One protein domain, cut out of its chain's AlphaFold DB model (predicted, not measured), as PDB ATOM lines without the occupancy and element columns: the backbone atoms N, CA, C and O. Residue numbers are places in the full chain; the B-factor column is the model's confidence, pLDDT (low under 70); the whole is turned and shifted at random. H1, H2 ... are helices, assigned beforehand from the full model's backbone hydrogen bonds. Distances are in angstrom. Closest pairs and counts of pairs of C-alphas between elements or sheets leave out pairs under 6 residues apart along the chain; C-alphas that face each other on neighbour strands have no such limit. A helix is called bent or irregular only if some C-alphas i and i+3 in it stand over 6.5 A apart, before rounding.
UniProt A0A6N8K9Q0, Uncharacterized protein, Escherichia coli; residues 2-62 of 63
ATOM      1  N   GLU A   2       0.683 -19.427  25.570       64.81
ATOM      2  CA  GLU A   2      -0.684 -19.564  25.014       64.81
ATOM      3  C   GLU A   2      -1.166 -18.412  24.117       64.81
ATOM      4  O   GLU A   2      -1.788 -18.654  23.083       64.81
ATOM      5  N   LYS A   3      -0.869 -17.155  24.477       68.06
ATOM      6  CA  LYS A   3      -1.276 -15.985  23.675       68.06
ATOM      7  C   LYS A   3      -0.653 -16.001  22.275       68.06
ATOM      8  O   LYS A   3      -1.341 -15.722  21.300       68.06
ATOM      9  N   ALA A   4       0.613 -16.412  22.173       72.00
ATOM     10  CA  ALA A   4       1.313 -16.555  20.896       72.00
ATOM     11  C   ALA A   4       0.690 -17.656  20.024       72.00
ATOM     12  O   ALA A   4       0.509 -17.457  18.827       72.00
ATOM     13  N   LYS A   5       0.272 -18.778  20.628       73.06
ATOM     14  CA  LYS A   5      -0.405 -19.876  19.921       73.06
ATOM     15  C   LYS A   5      -1.770 -19.454  19.365       73.06
ATOM     16  O   LYS A   5      -2.080 -19.762  18.221       73.06
ATOM     17  N   LYS A   6      -2.562 -18.699  20.138       76.00
ATOM     18  CA  LYS A   6      -3.834 -18.126  19.659       76.00
ATOM     19  C   LYS A   6      -3.614 -17.117  18.535       76.00
ATOM     20  O   LYS A   6      -4.378 -17.103  17.580       76.00
ATOM     21  N   MET A   7      -2.579 -16.287  18.628       78.69
ATOM     22  CA  MET A   7      -2.277 -15.299  17.591       78.69
ATOM     23  C   MET A   7      -1.809 -15.967  16.292       78.69
ATOM     24  O   MET A   7      -2.308 -15.632  15.225       78.69
ATOM     25  N   ALA A   8      -0.952 -16.988  16.389       79.81
ATOM     26  CA  ALA A   8      -0.559 -17.815  15.251       79.81
ATOM     27  C   ALA A   8      -1.763 -18.514  14.597       79.81
ATOM     28  O   ALA A   8      -1.845 -18.583  13.375       79.81
ATOM     29  N   TRP A   9      -2.731 -18.977  15.396       87.50
ATOM     30  CA  TRP A   9      -3.941 -19.609  14.873       87.50
ATOM     31  C   TRP A   9      -4.845 -18.637  14.105       87.50
ATOM     32  O   TRP A   9      -5.308 -18.966  13.017       87.50
ATOM     33  N   HIS A  10      -5.037 -17.418  14.614       84.69
ATOM     34  CA  HIS A  10      -5.783 -16.387  13.886       84.69
ATOM     35  C   HIS A  10      -5.065 -15.947  12.604       84.69
ATOM     36  O   HIS A  10      -5.725 -15.732  11.594       84.69
ATOM     37  N   LEU A  11      -3.731 -15.853  12.620       84.62
ATOM     38  CA  LEU A  11      -2.951 -15.519  11.425       84.62
ATOM     39  C   LEU A  11      -3.057 -16.603  10.347       84.62
ATOM     40  O   LEU A  11      -3.208 -16.267   9.177       84.62
ATOM     41  N   LEU A  12      -3.038 -17.884  10.731       85.19
ATOM     42  CA  LEU A  12      -3.268 -18.993   9.802       85.19
ATOM     43  C   LEU A  12      -4.696 -18.992   9.244       85.19
ATOM     44  O   LEU A  12      -4.890 -19.195   8.050       85.19
ATOM     45  N   ALA A  13      -5.702 -18.730  10.078       85.94
ATOM     46  CA  ALA A  13      -7.081 -18.620   9.608       85.94
ATOM     47  C   ALA A  13      -7.258 -17.441   8.631       85.94
ATOM     48  O   ALA A  13      -7.907 -17.583   7.595       85.94
ATOM     49  N   ALA A  14      -6.636 -16.296   8.923       84.38
ATOM     50  CA  ALA A  14      -6.672 -15.118   8.064       84.38
ATOM     51  C   ALA A  14      -5.947 -15.345   6.728       84.38
ATOM     52  O   ALA A  14      -6.460 -14.945   5.686       84.38
ATOM     53  N   SER A  15      -4.787 -16.011   6.732       77.50
ATOM     54  CA  SER A  15      -4.049 -16.306   5.500       77.50
ATOM     55  C   SER A  15      -4.791 -17.299   4.608       77.50
ATOM     56  O   SER A  15      -4.871 -17.081   3.401       77.50
ATOM     57  N   VAL A  16      -5.405 -18.336   5.185       84.00
ATOM     58  CA  VAL A  16      -6.264 -19.267   4.439       84.00
ATOM     59  C   VAL A  16      -7.469 -18.533   3.844       84.00
ATOM     60  O   VAL A  16      -7.752 -18.704   2.660       84.00
ATOM     61  N   GLY A  17      -8.122 -17.653   4.610       80.94
ATOM     62  CA  GLY A  17      -9.215 -16.817   4.107       80.94
ATOM     63  C   GLY A  17      -8.793 -15.937   2.925       80.94
ATOM     64  O   GLY A  17      -9.434 -15.963   1.874       80.94
ATOM     65  N   LEU A  18      -7.671 -15.222   3.048       74.00
ATOM     66  CA  LEU A  18      -7.132 -14.375   1.978       74.00
ATOM     67  C   LEU A  18      -6.775 -15.175   0.720       74.00
ATOM     68  O   LEU A  18      -7.088 -14.730  -0.382       74.00
ATOM     69  N   LEU A  19      -6.176 -16.360   0.867       73.25
ATOM     70  CA  LEU A  19      -5.870 -17.239  -0.264       73.25
ATOM     71  C   LEU A  19      -7.151 -17.704  -0.965       73.25
ATOM     72  O   LEU A  19      -7.233 -17.609  -2.184       73.25
ATOM     73  N   THR A  20      -8.183 -18.127  -0.229       71.50
ATOM     74  CA  THR A  20      -9.451 -18.562  -0.848       71.50
ATOM     75  C   THR A  20     -10.161 -17.445  -1.615       71.50
ATOM     76  O   THR A  20     -10.630 -17.674  -2.727       71.50
ATOM     77  N   LEU A  21     -10.178 -16.222  -1.076       65.06
ATOM     78  CA  LEU A  21     -10.787 -15.062  -1.734       65.06
ATOM     79  C   LEU A  21      -9.989 -14.612  -2.966       65.06
ATOM     80  O   LEU A  21     -10.570 -14.232  -3.978       65.06
ATOM     81  N   SER A  22      -8.659 -14.701  -2.896       60.97
ATOM     82  CA  SER A  22      -7.766 -14.340  -4.003       60.97
ATOM     83  C   SER A  22      -7.884 -15.321  -5.172       60.97
ATOM     84  O   SER A  22      -7.862 -14.893  -6.324       60.97
ATOM     85  N   GLN A  23      -8.057 -16.615  -4.882       59.97
ATOM     86  CA  GLN A  23      -8.299 -17.645  -5.894       59.97
ATOM     87  C   GLN A  23      -9.681 -17.502  -6.544       59.97
ATOM     88  O   GLN A  23      -9.780 -17.707  -7.748       59.97
ATOM     89  N   LEU A  24     -10.722 -17.113  -5.793       59.88
ATOM     90  CA  LEU A  24     -12.042 -16.825  -6.374       59.88
ATOM     91  C   LEU A  24     -11.999 -15.615  -7.315       59.88
ATOM     92  O   LEU A  24     -12.432 -15.720  -8.453       59.88
ATOM     93  N   ALA A  25     -11.401 -14.497  -6.890       59.75
ATOM     94  CA  ALA A  25     -11.310 -13.297  -7.726       59.75
ATOM     95  C   ALA A  25     -10.454 -13.508  -8.997       59.75
ATOM     96  O   ALA A  25     -10.733 -12.932 -10.051       59.75
ATOM     97  N   HIS A  26      -9.420 -14.355  -8.921       58.56
ATOM     98  CA  HIS A  26      -8.650 -14.755 -10.104       58.56
ATOM     99  C   HIS A  26      -9.408 -15.743 -10.992       58.56
ATOM    100  O   HIS A  26      -9.286 -15.652 -12.209       58.56
ATOM    101  N   ALA A  27     -10.191 -16.661 -10.423       58.00
ATOM    102  CA  ALA A  27     -11.027 -17.565 -11.207       58.00
ATOM    103  C   ALA A  27     -12.108 -16.788 -11.964       58.00
ATOM    104  O   ALA A  27     -12.225 -16.966 -13.168       58.00
ATOM    105  N   ASP A  28     -12.798 -15.851 -11.311       60.66
ATOM    106  CA  ASP A  28     -13.877 -15.086 -11.941       60.66
ATOM    107  C   ASP A  28     -13.382 -14.237 -13.121       60.66
ATOM    108  O   ASP A  28     -14.012 -14.225 -14.174       60.66
ATOM    109  N   SER A  29     -12.220 -13.583 -13.006       64.62
ATOM    110  CA  SER A  29     -11.659 -12.791 -14.117       64.62
ATOM    111  C   SER A  29     -11.167 -13.649 -15.290       64.62
ATOM    112  O   SER A  29     -11.311 -13.267 -16.455       64.62
ATOM    113  N   LEU A  30     -10.608 -14.827 -15.007       67.94
ATOM    114  CA  LEU A  30     -10.084 -15.743 -16.022       67.94
ATOM    115  C   LEU A  30     -11.217 -16.536 -16.695       67.94
ATOM    116  O   LEU A  30     -11.207 -16.720 -17.913       67.94
ATOM    117  N   ASP A  31     -12.233 -16.935 -15.931       70.38
ATOM    118  CA  ASP A  31     -13.452 -17.568 -16.433       70.38
ATOM    119  C   ASP A  31     -14.313 -16.577 -17.222       70.38
ATOM    120  O   ASP A  31     -14.847 -16.941 -18.272       70.38
ATOM    121  N   GLU A  32     -14.395 -15.308 -16.809       71.62
ATOM    122  CA  GLU A  32     -15.079 -14.266 -17.580       71.62
ATOM    123  C   GLU A  32     -14.394 -14.029 -18.934       71.62
ATOM    124  O   GLU A  32     -15.064 -13.983 -19.975       71.62
ATOM    125  N   GLN A  33     -13.058 -13.965 -18.948       71.31
ATOM    126  CA  GLN A  33     -12.280 -13.876 -20.182       71.31
ATOM    127  C   GLN A  33     -12.539 -15.097 -21.080       71.31
ATOM    128  O   GLN A  33     -12.857 -14.955 -22.264       71.31
ATOM    129  N   ARG A  34     -12.474 -16.306 -20.514       78.62
ATOM    130  CA  ARG A  34     -12.695 -17.560 -21.245       78.62
ATOM    131  C   ARG A  34     -14.104 -17.652 -21.828       78.62
ATOM    132  O   ARG A  34     -14.258 -18.092 -22.966       78.62
ATOM    133  N   ASN A  35     -15.113 -17.205 -21.087       79.25
ATOM    134  CA  ASN A  35     -16.507 -17.216 -21.517       79.25
ATOM    135  C   ASN A  35     -16.752 -16.253 -22.695       79.25
ATOM    136  O   ASN A  35     -17.384 -16.636 -23.678       79.25
ATOM    137  N   ARG A  36     -16.194 -15.032 -22.670       78.38
ATOM    138  CA  ARG A  36     -16.325 -14.083 -23.800       78.38
ATOM    139  C   ARG A  36     -15.615 -14.566 -25.057       78.38
ATOM    140  O   ARG A  36     -16.198 -14.518 -26.139       78.38
ATOM    141  N   TYR A  37     -14.391 -15.081 -24.925       83.44
ATOM    142  CA  TYR A  37     -13.697 -15.694 -26.060       83.44
ATOM    143  C   TYR A  37     -14.479 -16.886 -26.617       83.44
ATOM    144  O   TYR A  37     -14.571 -17.031 -27.835       83.44
ATOM    145  N   ALA A  38     -15.079 -17.710 -25.752       86.12
ATOM    146  CA  ALA A  38     -15.917 -18.825 -26.182       86.12
ATOM    147  C   ALA A  38     -17.160 -18.355 -26.957       86.12
ATOM    148  O   ALA A  38     -17.479 -18.952 -27.980       86.12
ATOM    149  N   GLN A  39     -17.812 -17.264 -26.541       84.94
ATOM    150  CA  GLN A  39     -18.964 -16.694 -27.253       84.94
ATOM    151  C   GLN A  39     -18.591 -16.170 -28.641       84.94
ATOM    152  O   GLN A  39     -19.270 -16.473 -29.620       84.94
ATOM    153  N   ILE A  40     -17.479 -15.441 -28.749       86.69
ATOM    154  CA  ILE A  40     -16.991 -14.929 -30.037       86.69
ATOM    155  C   ILE A  40     -16.583 -16.084 -30.946       86.69
ATOM    156  O   ILE A  40     -16.937 -16.105 -32.122       86.69
ATOM    157  N   LYS A  41     -15.892 -17.085 -30.392       86.62
ATOM    158  CA  LYS A  41     -15.515 -18.291 -31.126       86.62
ATOM    159  C   LYS A  41     -16.738 -19.063 -31.616       86.62
ATOM    160  O   LYS A  41     -16.754 -19.494 -32.760       86.62
ATOM    161  N   GLN A  42     -17.764 -19.209 -30.787       89.75
ATOM    162  CA  GLN A  42     -19.005 -19.875 -31.170       89.75
ATOM    163  C   GLN A  42     -19.742 -19.106 -32.276       89.75
ATOM    164  O   GLN A  42     -20.210 -19.721 -33.232       89.75
ATOM    165  N   ALA A  43     -19.830 -17.777 -32.179       89.69
ATOM    166  CA  ALA A  43     -20.416 -16.939 -33.224       89.69
ATOM    167  C   ALA A  43     -19.638 -17.060 -34.548       89.69
ATOM    168  O   ALA A  43     -20.237 -17.224 -35.611       89.69
ATOM    169  N   TRP A  44     -18.304 -17.076 -34.473       89.06
ATOM    170  CA  TRP A  44     -17.415 -17.288 -35.614       89.06
ATOM    171  C   TRP A  44     -17.598 -18.669 -36.253       89.06
ATOM    172  O   TRP A  44     -17.782 -18.770 -37.466       89.06
ATOM    173  N   ASP A  45     -17.602 -19.730 -35.441       92.12
ATOM    174  CA  ASP A  45     -17.780 -21.115 -35.891       92.12
ATOM    175  C   ASP A  45     -19.167 -21.305 -36.548       92.12
ATOM    176  O   ASP A  45     -19.297 -22.035 -37.531       92.12
ATOM    177  N   ASN A  46     -20.186 -20.574 -36.081       93.12
ATOM    178  CA  ASN A  46     -21.533 -20.537 -36.664       93.12
ATOM    179  C   ASN A  46     -21.697 -19.545 -37.831       93.12
ATOM    180  O   ASN A  46     -22.799 -19.412 -38.366       93.12
ATOM    181  N   ARG A  47     -20.627 -18.851 -38.242       88.94
ATOM    182  CA  ARG A  47     -20.620 -17.863 -39.336       88.94
ATOM    183  C   ARG A  47     -21.547 -16.654 -39.108       88.94
ATOM    184  O   ARG A  47     -21.970 -16.010 -40.070       88.94
ATOM    185  N   GLN A  48     -21.840 -16.339 -37.847       90.50
ATOM    186  CA  GLN A  48     -22.641 -15.191 -37.403       90.50
ATOM    187  C   GLN A  48     -21.749 -13.948 -37.307       90.50
ATOM    188  O   GLN A  48     -21.311 -13.546 -36.229       90.50
ATOM    189  N   MET A  49     -21.402 -13.386 -38.466       90.75
ATOM    190  CA  MET A  49     -20.449 -12.272 -38.557       90.75
ATOM    191  C   MET A  49     -20.983 -10.970 -37.954       90.75
ATOM    192  O   MET A  49     -20.211 -10.191 -37.412       90.75
ATOM    193  N   ASP A  50     -22.296 -10.780 -37.969       90.50
ATOM    194  CA  ASP A  50     -23.004  -9.709 -37.267       90.50
ATOM    195  C   ASP A  50     -22.752  -9.738 -35.751       90.50
ATOM    196  O   ASP A  50     -22.458  -8.712 -35.136       90.50
ATOM    197  N   VAL A  51     -22.808 -10.930 -35.153       85.44
ATOM    198  CA  VAL A  51     -22.544 -11.140 -33.724       85.44
ATOM    199  C   VAL A  51     -21.053 -10.985 -33.417       85.44
ATOM    200  O   VAL A  51     -20.688 -10.365 -32.418       85.44
ATOM    201  N   VAL A  52     -20.174 -11.496 -34.284       87.69
ATOM    202  CA  VAL A  52     -18.719 -11.313 -34.145       87.69
ATOM    203  C   VAL A  52     -18.348  -9.830 -34.169       87.69
ATOM    204  O   VAL A  52     -17.604  -9.389 -33.293       87.69
ATOM    205  N   ASP A  53     -18.884  -9.055 -35.113       87.81
ATOM    206  CA  ASP A  53     -18.591  -7.624 -35.259       87.81
ATOM    207  C   ASP A  53     -19.068  -6.810 -34.051       87.81
ATOM    208  O   ASP A  53     -18.403  -5.862 -33.631       87.81
ATOM    209  N   GLN A  54     -20.186  -7.206 -33.438       86.75
ATOM    210  CA  GLN A  54     -20.681  -6.580 -32.213       86.75
ATOM    211  C   GLN A  54     -19.823  -6.923 -30.984       86.75
ATOM    212  O   GLN A  54     -19.653  -6.089 -30.092       86.75
ATOM    213  N   LEU A  55     -19.283  -8.143 -30.915       84.50
ATOM    214  CA  LEU A  55     -18.528  -8.628 -29.758       84.50
ATOM    215  C   LEU A  55     -17.028  -8.295 -29.826       84.50
ATOM    216  O   LEU A  55     -16.401  -8.108 -28.782       84.50
ATOM    217  N   MET A  56     -16.454  -8.159 -31.022       83.19
ATOM    218  CA  MET A  56     -15.042  -7.822 -31.258       83.19
ATOM    219  C   MET A  56     -14.539  -6.599 -30.460       83.19
ATOM    220  O   MET A  56     -13.506  -6.706 -29.796       83.19
ATOM    221  N   PRO A  57     -15.254  -5.456 -30.425       83.88
ATOM    222  CA  PRO A  57     -14.829  -4.271 -29.670       83.88
ATOM    223  C   PRO A  57     -14.711  -4.502 -28.157       83.88
ATOM    224  O   PRO A  57     -13.943  -3.818 -27.474       83.88
ATOM    225  N   THR A  58     -15.448  -5.480 -27.621       77.81
ATOM    226  CA  THR A  58     -15.422  -5.805 -26.187       77.81
ATOM    227  C   THR A  58     -14.140  -6.526 -25.771       77.81
ATOM    228  O   THR A  58     -13.770  -6.460 -24.602       77.81
ATOM    229  N   LEU A  59     -13.421  -7.144 -26.719       71.50
ATOM    230  CA  LEU A  59     -12.093  -7.720 -26.488       71.50
ATOM    231  C   LEU A  59     -10.992  -6.653 -26.464       71.50
ATOM    232  O   LEU A  59     -10.049  -6.768 -25.688       71.50
ATOM    233  N   SER A  60     -11.110  -5.609 -27.290       68.94
ATOM    234  CA  SER A  60     -10.091  -4.552 -27.402       68.94
ATOM    235  C   SER A  60     -10.022  -3.625 -26.189       68.94
ATOM    236  O   SER A  60      -9.005  -2.972 -25.981       68.94
ATOM    237  N   THR A  61     -11.096  -3.539 -25.401       64.00
ATOM    238  CA  THR A  61     -11.208  -2.599 -24.269       64.00
ATOM    239  C   THR A  61     -10.920  -3.273 -22.920       64.00
ATOM    240  O   THR A  61     -11.301  -2.757 -21.871       64.00
ATOM    241  N   TYR A  62     -10.289  -4.448 -22.929       55.75
ATOM    242  CA  TYR A  62     -10.021  -5.198 -21.705       55.75
ATOM    243  C   TYR A  62      -8.758  -4.660 -20.992       55.75
ATOM    244  O   TYR A  62      -7.724  -4.547 -21.656       55.75
TER     245      TYR A  62
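What this domain is: This is residues 2 to 62 of the 63 residues of an uncharacterized protein of Escherichia coli (UniProt A0A6N8K9Q0). One very long helix, H1, makes the length of a thin rod, and a short second helix, H2, folds back beside its last turns, so that the two form a lopsided helical hairpin. Residues 2 to 32 of H1 stand free as a long bare shaft. The printed part has 61 residues, with two named helices in the order H1, H2 and no named strand, and its class is all helix. It is extended, with a radius of gyration of the C-alphas of 20.9 A and spans of 67 by 20 by 8 A.

How they stand to each other: H1, residues 2 to 45, touches H2, residues 49 to 60, with residues 40 to 44 alone. Their closest C-alphas, those of Ile 40 and Val 52, are 5.7 A apart. The two run opposite ways at a shallow tilt of 34 degrees, only just short of steep, and form a helical hairpin. In H1 every O i to N i+4 pair is within hydrogen-bond range; in H2 4 of 8 are, beside 6 of 9 O i to N i+3 pairs.

Where its parts are: H1 is 63.3 A long from C-alpha 2 at (-0.684, -19.564, 25.014) to C-alpha 45 at (-17.780, -21.115, -35.891). H2 is 17.1 A long and ends with C-alpha 60 at (-10.091, -4.552, -27.402). H2 is irregular, but only just: C-alphas 54 and 57 are 6.8 A apart, and its line is a rough one.

The domain as a whole: The two C-alphas farthest apart, those of Glu 2 and Arg 47, are 67.4 A from each other. The printed part has no cut, and the link from H1 to H2, 3 residues, is tight. The mean pLDDT of the printed part is 77.5; it is under 70 in residues 2 to 3, 21 to 30 and 60 to 62 of this predicted model.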